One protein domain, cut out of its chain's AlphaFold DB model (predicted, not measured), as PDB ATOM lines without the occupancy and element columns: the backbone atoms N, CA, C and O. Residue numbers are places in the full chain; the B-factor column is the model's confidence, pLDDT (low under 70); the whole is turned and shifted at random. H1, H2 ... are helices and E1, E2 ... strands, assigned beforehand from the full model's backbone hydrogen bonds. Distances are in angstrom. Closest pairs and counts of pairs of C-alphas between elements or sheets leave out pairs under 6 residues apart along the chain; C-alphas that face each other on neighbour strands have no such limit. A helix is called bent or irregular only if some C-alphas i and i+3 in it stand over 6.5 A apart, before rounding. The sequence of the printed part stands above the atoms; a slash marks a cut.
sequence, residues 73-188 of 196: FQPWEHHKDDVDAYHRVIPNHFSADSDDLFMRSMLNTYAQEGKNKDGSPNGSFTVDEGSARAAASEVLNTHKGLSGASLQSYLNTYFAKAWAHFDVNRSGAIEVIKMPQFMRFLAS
ATOM      1  N   PHE A  73     142.634 222.088 202.385       93.12
ATOM      2  CA  PHE A  73     142.933 221.300 201.203       93.12
ATOM      3  C   PHE A  73     143.694 220.040 201.583       93.12
ATOM      4  O   PHE A  73     144.695 220.074 202.314       93.12
ATOM      5  N   GLN A  74     143.243 218.918 201.044       92.44
ATOM      6  CA  GLN A  74     143.892 217.638 201.246       92.44
ATOM      7  C   GLN A  74     145.126 217.496 200.339       92.44
ATOM      8  O   GLN A  74     145.215 218.127 199.282       92.44
ATOM      9  N   PRO A  75     146.117 216.668 200.720       89.50
ATOM     10  CA  PRO A  75     147.288 216.389 199.881       89.50
ATOM     11  C   PRO A  75     146.941 215.949 198.455       89.50
ATOM     12  O   PRO A  75     147.548 216.419 197.496       89.50
ATOM     13  N   TRP A  76     145.937 215.082 198.312       86.88
ATOM     14  CA  TRP A  76     145.555 214.460 197.040       86.88
ATOM     15  C   TRP A  76     144.668 215.330 196.137       86.88
ATOM     16  O   TRP A  76     144.453 214.957 194.990       86.88
ATOM     17  N   GLU A  77     144.159 216.466 196.622       86.88
ATOM     18  CA  GLU A  77     143.320 217.401 195.845       86.88
ATOM     19  C   GLU A  77     144.141 218.305 194.914       86.88
ATOM     20  O   GLU A  77     143.595 219.144 194.205       86.88
ATOM     21  N   HIS A  78     145.465 218.169 194.928       81.19
ATOM     22  CA  HIS A  78     146.348 218.926 194.058       81.19
ATOM     23  C   HIS A  78     146.285 218.400 192.613       81.19
ATOM     24  O   HIS A  78     146.734 217.284 192.334       81.19
ATOM     25  N   HIS A  79     145.798 219.226 191.683       76.00
ATOM     26  CA  HIS A  79     145.723 218.900 190.255       76.00
ATOM     27  C   HIS A  79     146.685 219.785 189.456       76.00
ATOM     28  O   HIS A  79     146.508 220.992 189.394       76.00
ATOM     29  N   LYS A  80     147.694 219.186 188.808       65.44
ATOM     30  CA  LYS A  80     148.728 219.937 188.067       65.44
ATOM     31  C   LYS A  80     148.253 220.548 186.741       65.44
ATOM     32  O   LYS A  80     148.897 221.472 186.256       65.44
ATOM     33  N   ASP A  81     147.164 220.039 186.169       71.62
ATOM     34  CA  ASP A  81     146.808 220.293 184.763       71.62
ATOM     35  C   ASP A  81     145.544 221.152 184.574       71.62
ATOM     36  O   ASP A  81     145.190 221.466 183.438       71.62
ATOM     37  N   ASP A  82     144.865 221.542 185.657       74.81
ATOM     38  CA  ASP A  82     143.628 222.331 185.610       74.81
ATOM     39  C   ASP A  82     143.857 223.733 186.191       74.81
ATOM     40  O   ASP A  82     144.424 223.883 187.270       74.81
ATOM     41  N   VAL A  83     143.454 224.766 185.452       66.81
ATOM     42  CA  VAL A  83     143.761 226.175 185.751       66.81
ATOM     43  C   VAL A  83     142.988 226.672 186.975       66.81
ATOM     44  O   VAL A  83     143.511 227.496 187.721       66.81
ATOM     45  N   ASP A  84     141.793 226.123 187.206       72.75
ATOM     46  CA  ASP A  84     140.906 226.514 188.309       72.75
ATOM     47  C   ASP A  84     141.013 225.569 189.518       72.75
ATOM     48  O   ASP A  84     140.351 225.763 190.540       72.75
ATOM     49  N   ALA A  85     141.848 224.531 189.425       79.94
ATOM     50  CA  ALA A  85     142.039 223.585 190.511       79.94
ATOM     51  C   ALA A  85     143.066 224.071 191.542       79.94
ATOM     52  O   ALA A  85     143.864 224.980 191.319       79.94
ATOM     53  N   TYR A  86     143.058 223.427 192.705       86.25
ATOM     54  CA  TYR A  86     144.019 223.703 193.763       86.25
ATOM     55  C   TYR A  86     145.447 223.316 193.336       86.25
ATOM     56  O   TYR A  86     145.750 222.146 193.083       86.25
ATOM     57  N   HIS A  87     146.332 224.318 193.319       85.81
ATOM     58  CA  HIS A  87     147.771 224.185 193.080       85.81
ATOM     59  C   HIS A  87     148.541 224.314 194.391       85.81
ATOM     60  O   HIS A  87     148.653 225.403 194.952       85.81
ATOM     61  N   ARG A  88     149.107 223.205 194.872       89.44
ATOM     62  CA  ARG A  88     149.924 223.191 196.087       89.44
ATOM     63  C   ARG A  88     151.284 223.816 195.805       89.44
ATOM     64  O   ARG A  88     152.069 223.275 195.024       89.44
ATOM     65  N   VAL A  89     151.611 224.894 196.512       89.69
ATOM     66  CA  VAL A  89     152.917 225.555 196.402       89.69
ATOM     67  C   VAL A  89     153.827 225.094 197.536       89.69
ATOM     68  O   VAL A  89     153.690 225.505 198.685       89.69
ATOM     69  N   ILE A  90     154.787 224.231 197.208       88.38
ATOM     70  CA  ILE A  90     155.812 223.793 198.159       88.38
ATOM     71  C   ILE A  90     156.815 224.939 198.359       88.38
ATOM     72  O   ILE A  90     157.293 225.493 197.368       88.38
ATOM     73  N   PRO A  91     157.188 225.284 199.605       88.19
ATOM     74  CA  PRO A  91     158.245 226.254 199.858       88.19
ATOM     75  C   PRO A  91     159.539 225.907 199.109       88.19
ATOM     76  O   PRO A  91     159.986 224.761 199.131       88.19
ATOM     77  N   ASN A  92     160.174 226.909 198.491       86.19
ATOM     78  CA  ASN A  92     161.321 226.710 197.590       86.19
ATOM     79  C   ASN A  92     162.473 225.885 198.187       86.19
ATOM     80  O   ASN A  92     163.143 225.179 197.446       86.19
ATOM     81  N   HIS A  93     162.690 225.957 199.500       84.19
ATOM     82  CA  HIS A  93     163.763 225.248 200.208       84.19
ATOM     83  C   HIS A  93     163.460 223.766 200.498       84.19
ATOM     84  O   HIS A  93     164.229 223.123 201.204       84.19
ATOM     85  N   PHE A  94     162.333 223.245 200.003       86.88
ATOM     86  CA  PHE A  94     161.945 221.831 200.055       86.88
ATOM     87  C   PHE A  94     161.539 221.295 198.673       86.88
ATOM     88  O   PHE A  94     160.826 220.295 198.573       86.88
ATOM     89  N   SER A  95     161.908 221.998 197.599       83.69
ATOM     90  CA  SER A  95     161.384 221.739 196.254       83.69
ATOM     91  C   SER A  95     162.373 220.978 195.370       83.69
ATOM     92  O   SER A  95     161.954 220.141 194.566       83.69
ATOM     93  N   ALA A  96     163.676 221.202 195.546       83.81
ATOM     94  CA  ALA A  96     164.725 220.554 194.774       83.81
ATOM     95  C   ALA A  96     165.113 219.188 195.363       83.81
ATOM     96  O   ALA A  96     164.887 218.900 196.535       83.81
ATOM     97  N   ASP A  97     165.736 218.330 194.551       79.44
ATOM     98  CA  ASP A  97     166.265 217.034 195.013       79.44
ATOM     99  C   ASP A  97     167.457 217.166 195.972       79.44
ATOM    100  O   ASP A  97     167.795 216.209 196.662       79.44
ATOM    101  N   SER A  98     168.100 218.336 196.005       84.19
ATOM    102  CA  SER A  98     169.170 218.671 196.950       84.19
ATOM    103  C   SER A  98     168.665 219.119 198.321       84.19
ATOM    104  O   SER A  98     169.482 219.323 199.214       84.19
ATOM    105  N   ASP A  99     167.358 219.342 198.457       87.56
ATOM    106  CA  ASP A  99     166.742 219.842 199.684       87.56
ATOM    107  C   ASP A  99     166.348 218.687 200.624       87.56
ATOM    108  O   ASP A  99     166.484 217.510 200.287       87.56
ATOM    109  N   ASP A 100     165.809 219.024 201.802       89.62
ATOM    110  CA  ASP A 100     165.327 218.049 202.789       89.62
ATOM    111  C   ASP A 100     164.205 217.170 202.201       89.62
ATOM    112  O   ASP A 100     163.045 217.580 202.041       89.62
ATOM    113  N   LEU A 101     164.570 215.921 201.897       90.19
ATOM    114  CA  LEU A 101     163.700 214.928 201.272       90.19
ATOM    115  C   LEU A 101     162.540 214.533 202.183       90.19
ATOM    116  O   LEU A 101     161.440 214.250 201.697       90.19
ATOM    117  N   PHE A 102     162.768 214.520 203.497       91.75
ATOM    118  CA  PHE A 102     161.729 214.201 204.464       91.75
ATOM    119  C   PHE A 102     160.670 215.294 204.486       91.75
ATOM    120  O   PHE A 102     159.484 214.996 204.342       91.75
ATOM    121  N   MET A 103     161.079 216.557 204.591       93.69
ATOM    122  CA  MET A 103     160.139 217.679 204.574       93.69
ATOM    123  C   MET A 103     159.362 217.752 203.263       93.69
ATOM    124  O   MET A 103     158.145 217.961 203.280       93.69
ATOM    125  N   ARG A 104     160.023 217.480 202.134       91.69
ATOM    126  CA  ARG A 104     159.362 217.374 200.832       91.69
ATOM    127  C   ARG A 104     158.304 216.270 200.799       91.69
ATOM    128  O   ARG A 104     157.208 216.496 200.286       91.69
ATOM    129  N   SER A 105     158.605 215.092 201.345       92.44
ATOM    130  CA  SER A 105     157.640 213.989 201.444       92.44
ATOM    131  C   SER A 105     156.453 214.358 202.342       92.44
ATOM    132  O   SER A 105     155.297 214.174 201.958       92.44
ATOM    133  N   MET A 106     156.721 214.982 203.493       94.50
ATOM    134  CA  MET A 106     155.683 215.454 204.413       94.50
ATOM    135  C   MET A 106     154.727 216.448 203.748       94.50
ATOM    136  O   MET A 106     153.510 216.302 203.863       94.50
ATOM    137  N   LEU A 107     155.266 217.426 203.018       93.56
ATOM    138  CA  LEU A 107     154.491 218.457 202.329       93.56
ATOM    139  C   LEU A 107     153.668 217.922 201.156       93.56
ATOM    140  O   LEU A 107     152.579 218.434 200.913       93.56
ATOM    141  N   ASN A 108     154.159 216.912 200.437       91.31
ATOM    142  CA  ASN A 108     153.449 216.349 199.287       91.31
ATOM    143  C   ASN A 108     152.358 215.351 199.679       91.31
ATOM    144  O   ASN A 108     151.296 215.348 199.066       91.31
ATOM    145  N   THR A 109     152.625 214.500 200.670       93.19
ATOM    146  CA  THR A 109     151.811 213.297 200.902       93.19
ATOM    147  C   THR A 109     150.915 213.409 202.132       93.19
ATOM    148  O   THR A 109     149.823 212.850 202.135       93.19
ATOM    149  N   TYR A 110     151.346 214.132 203.170       95.56
ATOM    150  CA  TYR A 110     150.694 214.088 204.488       95.56
ATOM    151  C   TYR A 110     150.143 215.433 204.964       95.56
ATOM    152  O   TYR A 110     149.230 215.460 205.783       95.56
ATOM    153  N   ALA A 111     150.696 216.555 204.503       96.06
ATOM    154  CA  ALA A 111     150.305 217.867 205.002       96.06
ATOM    155  C   ALA A 111     149.029 218.401 204.336       96.06
ATOM    156  O   ALA A 111     148.923 218.480 203.114       96.06
ATOM    157  N   GLN A 112     148.091 218.871 205.143       95.62
ATOM    158  CA  GLN A 112     146.916 219.625 204.725       95.62
ATOM    159  C   GLN A 112     147.243 221.119 204.684       95.62
ATOM    160  O   GLN A 112     147.876 221.635 205.610       95.62
ATOM    161  N   GLU A 113     146.806 221.805 203.631       95.38
ATOM    162  CA  GLU A 113     146.966 223.259 203.507       95.38
ATOM    163  C   GLU A 113     145.704 223.970 203.996       95.38
ATOM    164  O   GLU A 113     144.594 223.536 203.692       95.38
ATOM    165  N   GLY A 114     145.845 225.037 204.778       93.56
ATOM    166  CA  GLY A 114     144.698 225.841 205.194       93.56
ATOM    167  C   GLY A 114     144.127 226.697 204.060       93.56
ATOM    168  O   GLY A 114     144.823 227.032 203.099       93.56
ATOM    169  N   LYS A 115     142.861 227.092 204.207       94.50
ATOM    170  CA  LYS A 115     142.208 228.057 203.317       94.50
ATOM    171  C   LYS A 115     142.130 229.445 203.957       94.50
ATOM    172  O   LYS A 115     142.084 229.587 205.180       94.50
ATOM    173  N   ASN A 116     142.137 230.478 203.126       92.19
ATOM    174  CA  ASN A 116     141.697 231.821 203.478       92.19
ATOM    175  C   ASN A 116     140.157 231.866 203.503       92.19
ATOM    176  O   ASN A 116     139.488 230.896 203.143       92.19
ATOM    177  N   LYS A 117     139.584 232.995 203.933       91.50
ATOM    178  CA  LYS A 117     138.120 233.171 203.986       91.50
ATOM    179  C   LYS A 117     137.454 232.998 202.622       91.50
ATOM    180  O   LYS A 117     136.389 232.413 202.550       91.50
ATOM    181  N   ASP A 118     138.124 233.452 201.568       88.25
ATOM    182  CA  ASP A 118     137.696 233.355 200.167       88.25
ATOM    183  C   ASP A 118     137.876 231.949 199.557       88.25
ATOM    184  O   ASP A 118     137.656 231.757 198.365       88.25
ATOM    185  N   GLY A 119     138.334 230.966 200.342       87.44
ATOM    186  CA  GLY A 119     138.609 229.610 199.872       87.44
ATOM    187  C   GLY A 119     139.966 229.431 199.182       87.44
ATOM    188  O   GLY A 119     140.321 228.298 198.855       87.44
ATOM    189  N   SER A 120     140.763 230.490 199.000       90.38
ATOM    190  CA  SER A 120     142.105 230.393 198.409       90.38
ATOM    191  C   SER A 120     143.115 229.724 199.361       90.38
ATOM    192  O   SER A 120     142.969 229.815 200.582       90.38
ATOM    193  N   PRO A 121     144.150 229.033 198.851       92.56
ATOM    194  CA  PRO A 121     145.198 228.436 199.684       92.56
ATOM    195  C   PRO A 121     146.003 229.499 200.452       92.56
ATOM    196  O   PRO A 121     146.339 230.554 199.913       92.56
ATOM    197  N   ASN A 122     146.322 229.224 201.721       91.81
ATOM    198  CA  ASN A 122     146.987 230.186 202.609       91.81
ATOM    199  C   ASN A 122     148.486 229.917 202.855       91.81
ATOM    200  O   ASN A 122     149.131 230.685 203.571       91.81
ATOM    201  N   GLY A 123     149.051 228.839 202.306       91.25
ATOM    202  CA  GLY A 123     150.454 228.448 202.478       91.25
ATOM    203  C   GLY A 123     150.804 227.854 203.847       91.25
ATOM    204  O   GLY A 123     151.973 227.566 204.113       91.25
ATOM    205  N   SER A 124     149.827 227.675 204.740       92.62
ATOM    206  CA  SER A 124     150.023 227.084 206.063       92.62
ATOM    207  C   SER A 124     149.754 225.587 206.024       92.62
ATOM    208  O   SER A 124     148.619 225.135 205.860       92.62
ATOM    209  N   PHE A 125     150.818 224.814 206.210       95.62
ATOM    210  CA  PHE A 125     150.783 223.361 206.135       95.62
ATOM    211  C   PHE A 125     150.769 222.730 207.526       95.62
ATOM    212  O   PHE A 125     151.681 222.916 208.339       95.62
ATOM    213  N   THR A 126     149.747 221.918 207.777       96.44
ATOM    214  CA  THR A 126     149.563 221.190 209.035       96.44
ATOM    215  C   THR A 126     149.360 219.704 208.777       96.44
ATOM    216  O   THR A 126     148.836 219.318 207.741       96.44
ATOM    217  N   VAL A 127     149.784 218.856 209.705       97.00
ATOM    218  CA  VAL A 127     149.635 217.400 209.637       97.00
ATOM    219  C   VAL A 127     148.718 216.975 210.774       97.00
ATOM    220  O   VAL A 127     148.977 217.314 211.930       97.00
ATOM    221  N   ASP A 128     147.641 216.268 210.452       96.44
ATOM    222  CA  ASP A 128     146.719 215.703 211.434       96.44
ATOM    223  C   ASP A 128     147.283 214.424 212.075       96.44
ATOM    224  O   ASP A 128     148.248 213.825 211.591       96.44
ATOM    225  N   GLU A 129     146.672 213.984 213.174       95.94
ATOM    226  CA  GLU A 129     147.149 212.825 213.936       95.94
ATOM    227  C   GLU A 129     147.200 211.538 213.094       95.94
ATOM    228  O   GLU A 129     148.144 210.748 213.211       95.94
ATOM    229  N   GLY A 130     146.218 211.335 212.210       95.75
ATOM    230  CA  GLY A 130     146.148 210.166 211.337       95.75
ATOM    231  C   GLY A 130     147.304 210.139 210.341       95.75
ATOM    232  O   GLY A 130     148.045 209.151 210.273       95.75
ATOM    233  N   SER A 131     147.516 211.247 209.630       95.69
ATOM    234  CA  SER A 131     148.623 211.388 208.678       95.69
ATOM    235  C   SER A 131     149.989 211.319 209.364       95.69
ATOM    236  O   SER A 131     150.902 210.662 208.862       95.69
ATOM    237  N   ALA A 132     150.135 211.907 210.556       96.62
ATOM    238  CA  ALA A 132     151.362 211.810 211.344       96.62
ATOM    239  C   ALA A 132     151.669 210.365 211.758       96.62
ATOM    240  O   ALA A 132     152.830 209.951 211.757       96.62
ATOM    241  N   ARG A 133     150.641 209.572 212.080       95.75
ATOM    242  CA  ARG A 133     150.788 208.150 212.411       95.75
ATOM    243  C   ARG A 133     151.171 207.305 211.197       95.75
ATOM    244  O   ARG A 133     151.981 206.383 211.338       95.75
ATOM    245  N   ALA A 134     150.632 207.620 210.021       95.75
ATOM    246  CA  ALA A 134     151.025 206.985 208.766       95.75
ATOM    247  C   ALA A 134     152.496 207.292 208.434       95.75
ATOM    248  O   ALA A 134     153.294 206.366 208.298       95.75
ATOM    249  N   ALA A 135     152.887 208.568 208.454       95.38
ATOM    250  CA  ALA A 135     154.273 208.980 208.240       95.38
ATOM    251  C   ALA A 135     155.231 208.342 209.267       95.38
ATOM    252  O   ALA A 135     156.294 207.832 208.913       95.38
ATOM    253  N   ALA A 136     154.839 208.287 210.544       95.62
ATOM    254  CA  ALA A 136     155.635 207.648 211.590       95.62
ATOM    255  C   ALA A 136     155.835 206.148 211.341       95.62
ATOM    256  O   ALA A 136     156.902 205.612 211.637       95.62
ATOM    257  N   SER A 137     154.828 205.469 210.790       95.50
ATOM    258  CA  SER A 137     154.908 204.045 210.461       95.50
ATOM    259  C   SER A 137     156.003 203.771 209.427       95.50
ATOM    260  O   SER A 137     156.793 202.842 209.590       95.50
ATOM    261  N   GLU A 138     156.093 204.612 208.399       94.56
ATOM    262  CA  GLU A 138     157.099 204.494 207.340       94.56
ATOM    263  C   GLU A 138     158.502 204.864 207.827       94.56
ATOM    264  O   GLU A 138     159.467 204.134 207.576       94.56
ATOM    265  N   VAL A 139     158.621 205.956 208.586       93.88
ATOM    266  CA  VAL A 139     159.904 206.406 209.144       93.88
ATOM    267  C   VAL A 139     160.470 205.370 210.115       93.88
ATOM    268  O   VAL A 139     161.642 205.015 210.024       93.88
ATOM    269  N   LEU A 140     159.651 204.830 211.020       93.62
ATOM    270  CA  LEU A 140     160.100 203.814 211.976       93.62
ATOM    271  C   LEU A 140     160.466 202.492 211.292       93.62
ATOM    272  O   LEU A 140     161.379 201.804 211.749       93.62
ATOM    273  N   ASN A 141     159.794 202.144 210.195       94.12
ATOM    274  CA  ASN A 141     160.163 200.979 209.401       94.12
ATOM    275  C   ASN A 141     161.530 201.173 208.732       94.12
ATOM    276  O   ASN A 141     162.429 200.358 208.910       94.12
ATOM    277  N   THR A 142     161.731 202.301 208.057       91.69
ATOM    278  CA  THR A 142     162.969 202.585 207.316       91.69
ATOM    279  C   THR A 142     164.180 202.853 208.216       91.69
ATOM    280  O   THR A 142     165.270 202.378 207.916       91.69
ATOM    281  N   HIS A 143     164.005 203.559 209.338       89.06
ATOM    282  CA  HIS A 143     165.117 204.012 210.186       89.06
ATOM    283  C   HIS A 143     165.343 203.140 211.428       89.06
ATOM    284  O   HIS A 143     166.459 203.089 211.942       89.06
ATOM    285  N   LYS A 144     164.309 202.446 211.930       89.31
ATOM    286  CA  LYS A 144     164.426 201.537 213.091       89.31
ATOM    287  C   LYS A 144     164.181 200.067 212.750       89.31
ATOM    288  O   LYS A 144     164.296 199.227 213.641       89.31
ATOM    289  N   GLY A 145     163.831 199.739 211.505       90.81
ATOM    290  CA  GLY A 145     163.553 198.363 211.081       90.81
ATOM    291  C   GLY A 145     162.300 197.755 211.720       90.81
ATOM    292  O   GLY A 145     162.143 196.534 211.729       90.81
ATOM    293  N   LEU A 146     161.417 198.574 212.305       92.81
ATOM    294  CA  LEU A 146     160.195 198.089 212.944       92.81
ATOM    295  C   LEU A 146     159.129 197.797 211.885       92.81
ATOM    296  O   LEU A 146     158.811 198.643 211.059       92.81
ATOM    297  N   SER A 147     158.519 196.615 211.929       93.62
ATOM    298  CA  SER A 147     157.500 196.221 210.950       93.62
ATOM    299  C   SER A 147     156.428 195.325 211.572       93.62
ATOM    300  O   SER A 147     156.603 194.755 212.651       93.62
ATOM    301  N   GLY A 148     155.270 195.230 210.913       94.31
ATOM    302  CA  GLY A 148     154.168 194.370 211.350       94.31
ATOM    303  C   GLY A 148     153.727 194.634 212.796       94.31
ATOM    304  O   GLY A 148     153.457 195.771 213.185       94.31
ATOM    305  N   ALA A 149     153.657 193.573 213.604       95.44
ATOM    306  CA  ALA A 149     153.177 193.647 214.985       95.44
ATOM    307  C   ALA A 149     154.089 194.478 215.910       95.44
ATOM    308  O   ALA A 149     153.586 195.150 216.812       95.44
ATOM    309  N   SER A 150     155.411 194.475 215.689       94.19
ATOM    310  CA  SER A 150     156.338 195.239 216.535       94.19
ATOM    311  C   SER A 150     156.177 196.743 216.318       94.19
ATOM    312  O   SER A 150     156.126 197.497 217.290       94.19
ATOM    313  N   LEU A 151     155.988 197.167 215.064       94.50
ATOM    314  CA  LEU A 151     155.665 198.549 214.709       94.50
ATOM    315  C   LEU A 151     154.360 199.003 215.375       94.50
ATOM    316  O   LEU A 151     154.326 200.047 216.026       94.50
ATOM    317  N   GLN A 152     153.297 198.203 215.251       95.38
ATOM    318  CA  GLN A 152     152.003 198.534 215.850       95.38
ATOM    319  C   GLN A 152     152.100 198.652 217.373       95.38
ATOM    320  O   GLN A 152     151.606 199.622 217.944       95.38
ATOM    321  N   SER A 153     152.783 197.711 218.033       96.62
ATOM    322  CA  SER A 153     152.995 197.757 219.482       96.62
ATOM    323  C   SER A 153     153.776 199.004 219.907       96.62
ATOM    324  O   SER A 153     153.434 199.637 220.908       96.62
ATOM    325  N   TYR A 154     154.808 199.372 219.143       95.81
ATOM    326  CA  TYR A 154     155.614 200.562 219.400       95.81
ATOM    327  C   TYR A 154     154.770 201.837 219.290       95.81
ATOM    328  O   TYR A 154     154.752 202.650 220.214       95.81
ATOM    329  N   LEU A 155     154.006 201.985 218.205       96.12
ATOM    330  CA  LEU A 155     153.111 203.127 218.017       96.12
ATOM    331  C   LEU A 155     152.028 203.184 219.098       96.12
ATOM    332  O   LEU A 155     151.787 204.244 219.661       96.12
ATOM    333  N   ASN A 156     151.419 202.057 219.466       96.00
ATOM    334  CA  ASN A 156     150.414 202.024 220.534       96.00
ATOM    335  C   ASN A 156     150.970 202.472 221.891       96.00
ATOM    336  O   ASN A 156     150.239 203.053 222.686       96.00
ATOM    337  N   THR A 157     152.256 202.232 222.142       95.94
ATOM    338  CA  THR A 157     152.895 202.559 223.421       95.94
ATOM    339  C   THR A 157     153.389 204.005 223.466       95.94
ATOM    340  O   THR A 157     153.215 204.686 224.476       95.94
ATOM    341  N   TYR A 158     154.014 204.493 222.390       95.62
ATOM    342  CA  TYR A 158     154.757 205.760 222.420       95.62
ATOM    343  C   TYR A 158     154.097 206.900 221.645       95.62
ATOM    344  O   TYR A 158     154.345 208.063 221.967       95.62
ATOM    345  N   PHE A 159     153.239 206.603 220.663       96.88
ATOM    346  CA  PHE A 159     152.700 207.626 219.766       96.88
ATOM    347  C   PHE A 159     151.849 208.656 220.506       96.88
ATOM    348  O   PHE A 159     152.099 209.843 220.362       96.88
ATOM    349  N   ALA A 160     150.910 208.227 221.355       96.00
ATOM    350  CA  ALA A 160     150.015 209.150 222.061       96.00
ATOM    351  C   ALA A 160     150.782 210.148 222.947       96.00
ATOM    352  O   ALA A 160     150.446 211.328 223.011       96.00
ATOM    353  N   LYS A 161     151.864 209.693 223.596       94.94
ATOM    354  CA  LYS A 161     152.736 210.559 224.399       94.94
ATOM    355  C   LYS A 161     153.521 211.536 223.524       94.94
ATOM    356  O   LYS A 161     153.652 212.698 223.895       94.94
ATOM    357  N   ALA A 162     154.056 211.066 222.395       95.75
ATOM    358  CA  ALA A 162     154.737 211.926 221.435       95.75
ATOM    359  C   ALA A 162     153.781 212.977 220.870       95.75
ATOM    360  O   ALA A 162     154.101 214.155 220.899       95.75
ATOM    361  N   TRP A 163     152.582 212.579 220.452       96.94
ATOM    362  CA  TRP A 163     151.572 213.484 219.917       96.94
ATOM    363  C   TRP A 163     151.198 214.580 220.916       96.94
ATOM    364  O   TRP A 163     151.340 215.762 220.615       96.94
ATOM    365  N   ALA A 164     150.854 214.196 222.148       96.25
ATOM    366  CA  ALA A 164     150.498 215.141 223.205       96.25
ATOM    367  C   ALA A 164     151.633 216.114 223.582       96.25
ATOM    368  O   ALA A 164     151.366 217.170 224.154       96.25
ATOM    369  N   HIS A 165     152.896 215.778 223.289       94.81
ATOM    370  CA  HIS A 165     154.023 216.683 223.514       94.81
ATOM    371  C   HIS A 165     154.059 217.843 222.508       94.81
ATOM    372  O   HIS A 165     154.493 218.936 222.862       94.81
ATOM    373  N   PHE A 166     153.599 217.618 221.275       96.25
ATOM    374  CA  PHE A 166     153.626 218.617 220.204       96.25
ATOM    375  C   PHE A 166     152.268 219.303 220.002       96.25
ATOM    376  O   PHE A 166     152.234 220.512 219.781       96.25
ATOM    377  N   ASP A 167     151.152 218.582 220.145       96.19
ATOM    378  CA  ASP A 167     149.796 219.146 220.110       96.19
ATOM    379  C   ASP A 167     149.322 219.565 221.513       96.19
ATOM    380  O   ASP A 167     148.330 219.076 222.056       96.19
ATOM    381  N   VAL A 168     150.065 220.488 222.134       94.00
ATOM    382  CA  VAL A 168     149.799 220.963 223.507       94.00
ATOM    383  C   VAL A 168     148.399 221.575 223.633       94.00
ATOM    384  O   VAL A 168     147.721 221.394 224.646       94.00
ATOM    385  N   ASN A 169     147.949 222.263 222.581       93.38
ATOM    386  CA  ASN A 169     146.657 222.944 222.540       93.38
ATOM    387  C   ASN A 169     145.497 222.033 222.111       93.38
ATOM    388  O   ASN A 169     144.368 222.512 222.043       93.38
ATOM    389  N   ARG A 170     145.747 220.741 221.839       93.50
ATOM    390  CA  ARG A 170     144.733 219.776 221.371       93.50
ATOM    391  C   ARG A 170     143.976 220.265 220.136       93.50
ATOM    392  O   ARG A 170     142.762 220.112 220.026       93.50
ATOM    393  N   SER A 171     144.710 220.898 219.231       92.25
ATOM    394  CA  SER A 171     144.200 221.403 217.960       92.25
ATOM    395  C   SER A 171     143.933 220.285 216.950       92.25
ATOM    396  O   SER A 171     143.255 220.515 215.951       92.25
ATOM    397  N   GLY A 172     144.463 219.080 217.197       94.38
ATOM    398  CA  GLY A 172     144.344 217.939 216.296       94.38
ATOM    399  C   GLY A 172     145.273 218.019 215.084       94.38
ATOM    400  O   GLY A 172     145.189 217.163 214.205       94.38
ATOM    401  N   ALA A 173     146.162 219.017 215.022       94.88
ATOM    402  CA  ALA A 173     147.131 219.160 213.949       94.88
ATOM    403  C   ALA A 173     148.443 219.789 214.437       94.88
ATOM    404  O   ALA A 173     148.464 220.626 215.334       94.88
ATOM    405  N   ILE A 174     149.551 219.414 213.807       96.19
ATOM    406  CA  ILE A 174     150.880 219.970 214.079       96.19
ATOM    407  C   ILE A 174     151.382 220.657 212.809       96.19
ATOM    408  O   ILE A 174     151.191 220.157 211.705       96.19
ATOM    409  N   GLU A 175     152.044 221.803 212.944       94.81
ATOM    410  CA  GLU A 175     152.724 222.453 211.817       94.81
ATOM    411  C   GLU A 175     153.772 221.521 211.205       94.81
ATOM    412  O   GLU A 175     154.610 220.956 211.915       94.81
ATOM    413  N   VAL A 176     153.777 221.405 209.875       95.00
ATOM    414  CA  VAL A 176     154.637 220.444 209.167       95.00
ATOM    415  C   VAL A 176     156.124 220.605 209.512       95.00
ATOM    416  O   VAL A 176     156.844 219.618 209.625       95.00
ATOM    417  N   ILE A 177     156.585 221.830 209.782       92.94
ATOM    418  CA  ILE A 177     157.983 222.130 210.125       92.94
ATOM    419  C   ILE A 177     158.441 221.502 211.451       92.94
ATOM    420  O   ILE A 177     159.633 221.305 211.673       92.94
ATOM    421  N   LYS A 178     157.504 221.149 212.339       94.38
ATOM    422  CA  LYS A 178     157.793 220.476 213.615       94.38
ATOM    423  C   LYS A 178     157.883 218.955 213.458       94.38
ATOM    424  O   LYS A 178     158.357 218.272 214.366       94.38
ATOM    425  N   MET A 179     157.496 218.409 212.303       94.81
ATOM    426  CA  MET A 179     157.473 216.964 212.057       94.81
ATOM    427  C   MET A 179     158.843 216.274 212.148       94.81
ATOM    428  O   MET A 179     158.891 215.184 212.719       94.81
ATOM    429  N   PRO A 180     159.976 216.863 211.710       93.94
ATOM    430  CA  PRO A 180     161.288 216.245 211.912       93.94
ATOM    431  C   PRO A 180     161.622 216.060 213.398       93.94
ATOM    432  O   PRO A 180     162.176 215.037 213.801       93.94
ATOM    433  N   GLN A 181     161.265 217.038 214.239       93.81
ATOM    434  CA  GLN A 181     161.460 216.953 215.689       93.81
ATOM    435  C   GLN A 181     160.524 215.918 216.317       93.81
ATOM    436  O   GLN A 181     160.958 215.142 217.168       93.81
ATOM    437  N   PHE A 182     159.270 215.860 215.861       95.56
ATOM    438  CA  PHE A 182     158.314 214.834 216.270       95.56
ATOM    439  C   PHE A 182     158.825 213.421 215.971       95.56
ATOM    440  O   PHE A 182     158.835 212.572 216.865       95.56
ATOM    441  N   MET A 183     159.323 213.175 214.754       95.12
ATOM    442  CA  MET A 183     159.838 211.859 214.361       95.12
ATOM    443  C   MET A 183     161.053 211.447 215.191       95.12
ATOM    444  O   MET A 183     161.117 210.312 215.660       95.12
ATOM    445  N   ARG A 184     161.981 212.373 215.450       93.88
ATOM    446  CA  ARG A 184     163.137 212.144 216.332       93.88
ATOM    447  C   ARG A 184     162.730 211.809 217.760       93.88
ATOM    448  O   ARG A 184     163.246 210.862 218.353       93.88
ATOM    449  N   PHE A 185     161.775 212.559 218.305       94.88
ATOM    450  CA  PHE A 185     161.250 212.308 219.642       94.88
ATOM    451  C   PHE A 185     160.588 210.928 219.732       94.88
ATOM    452  O   PHE A 185     160.881 210.159 220.645       94.88
ATOM    453  N   LEU A 186     159.756 210.573 218.750       94.31
ATOM    454  CA  LEU A 186     159.094 209.270 218.680       94.31
ATOM    455  C   LEU A 186     160.091 208.114 218.493       94.31
ATOM    456  O   LEU A 186     159.946 207.048 219.099       94.31
ATOM    457  N   ALA A 187     161.125 208.320 217.679       92.00
ATOM    458  CA  ALA A 187     162.214 207.370 217.496       92.00
ATOM    459  C   ALA A 187     163.105 207.244 218.745       92.00
ATOM    460  O   ALA A 187     163.865 206.277 218.839       92.00
ATOM    461  N   SER A 188     162.978 208.154 219.718       89.50
ATOM    462  CA  SER A 188     163.896 208.313 220.849       89.50
ATOM    463  C   SER A 188     165.349 208.508 220.396       89.50
ATOM    464  O   SER A 188     166.280 208.066 221.068       89.50
TER     465      SER A 188
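This is residues 73 to 188 of the 196 residues of the protein "Hypothetical protein" of Strombidium inclinatum (UniProt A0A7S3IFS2). A small bent sheet of three strands has a cluster of crossed helices at one end, where H2, H3 and H4 pack on one another and H1, lying across E2, packs on H2 and H4. The loop near residue 84, in the stretch of residues 73 to 100 that holds no named element, lies at one end of the longest axis with the turn of the hairpin E1 and E2 a little further in, and H3 lies at the other end. The printed part has 116 residues, with four named helices and three named strands in the order H1, E1, E2, H2, H3, E3, H4; the sheet E1 E2 E3 is antiparallel and the class mixed. It is compact, with a radius of gyration of the C-alphas of 15.2 A, and spans 45 by 33 by 23 A.

Look first at E2, residues 121 to 128, which bends by 71 degrees at residue 124. It pairs with E1, residues 112 to 115, where N 112 and O 126 are 2.7 A apart, and with E3, residues 173 to 175, where N 127 and O 174 are 2.8 A apart, both within hydrogen-bond range. H1, residues 101 to 110, and H4, residues 176 to 187, are on the same face of the sheet and touch, about perpendicular at 73 degrees, closest at the C-alphas of Met 106 and Val 176, 7.0 A. H2, residues 129 to 144, touches H3, residues 148 to 166, at a steep tilt of 57 degrees, closest at the C-alphas of Ser 137 and Leu 151, 7.0 A. Every O i to N i+4 pair is within hydrogen-bond range in H1 and H2, against 12 of 15 in H3 and 6 of 8 in H4.

Find C-alpha 101 at (163.700, 214.928, 201.272), where H1 begins. H2 is 20.7 A long and H3 25.8 A, with a kink of 44 degrees near residue 158; H4 ends at C-alpha 187, (162.214, 207.370, 217.496).

The C-alphas farthest apart, Asp 118 and Ser 150, are 45.5 A apart. The printed part has no cut and no link between named elements is long; residues 73 to 100 hold no named element, and residues 80 and 83 are under pLDDT 70.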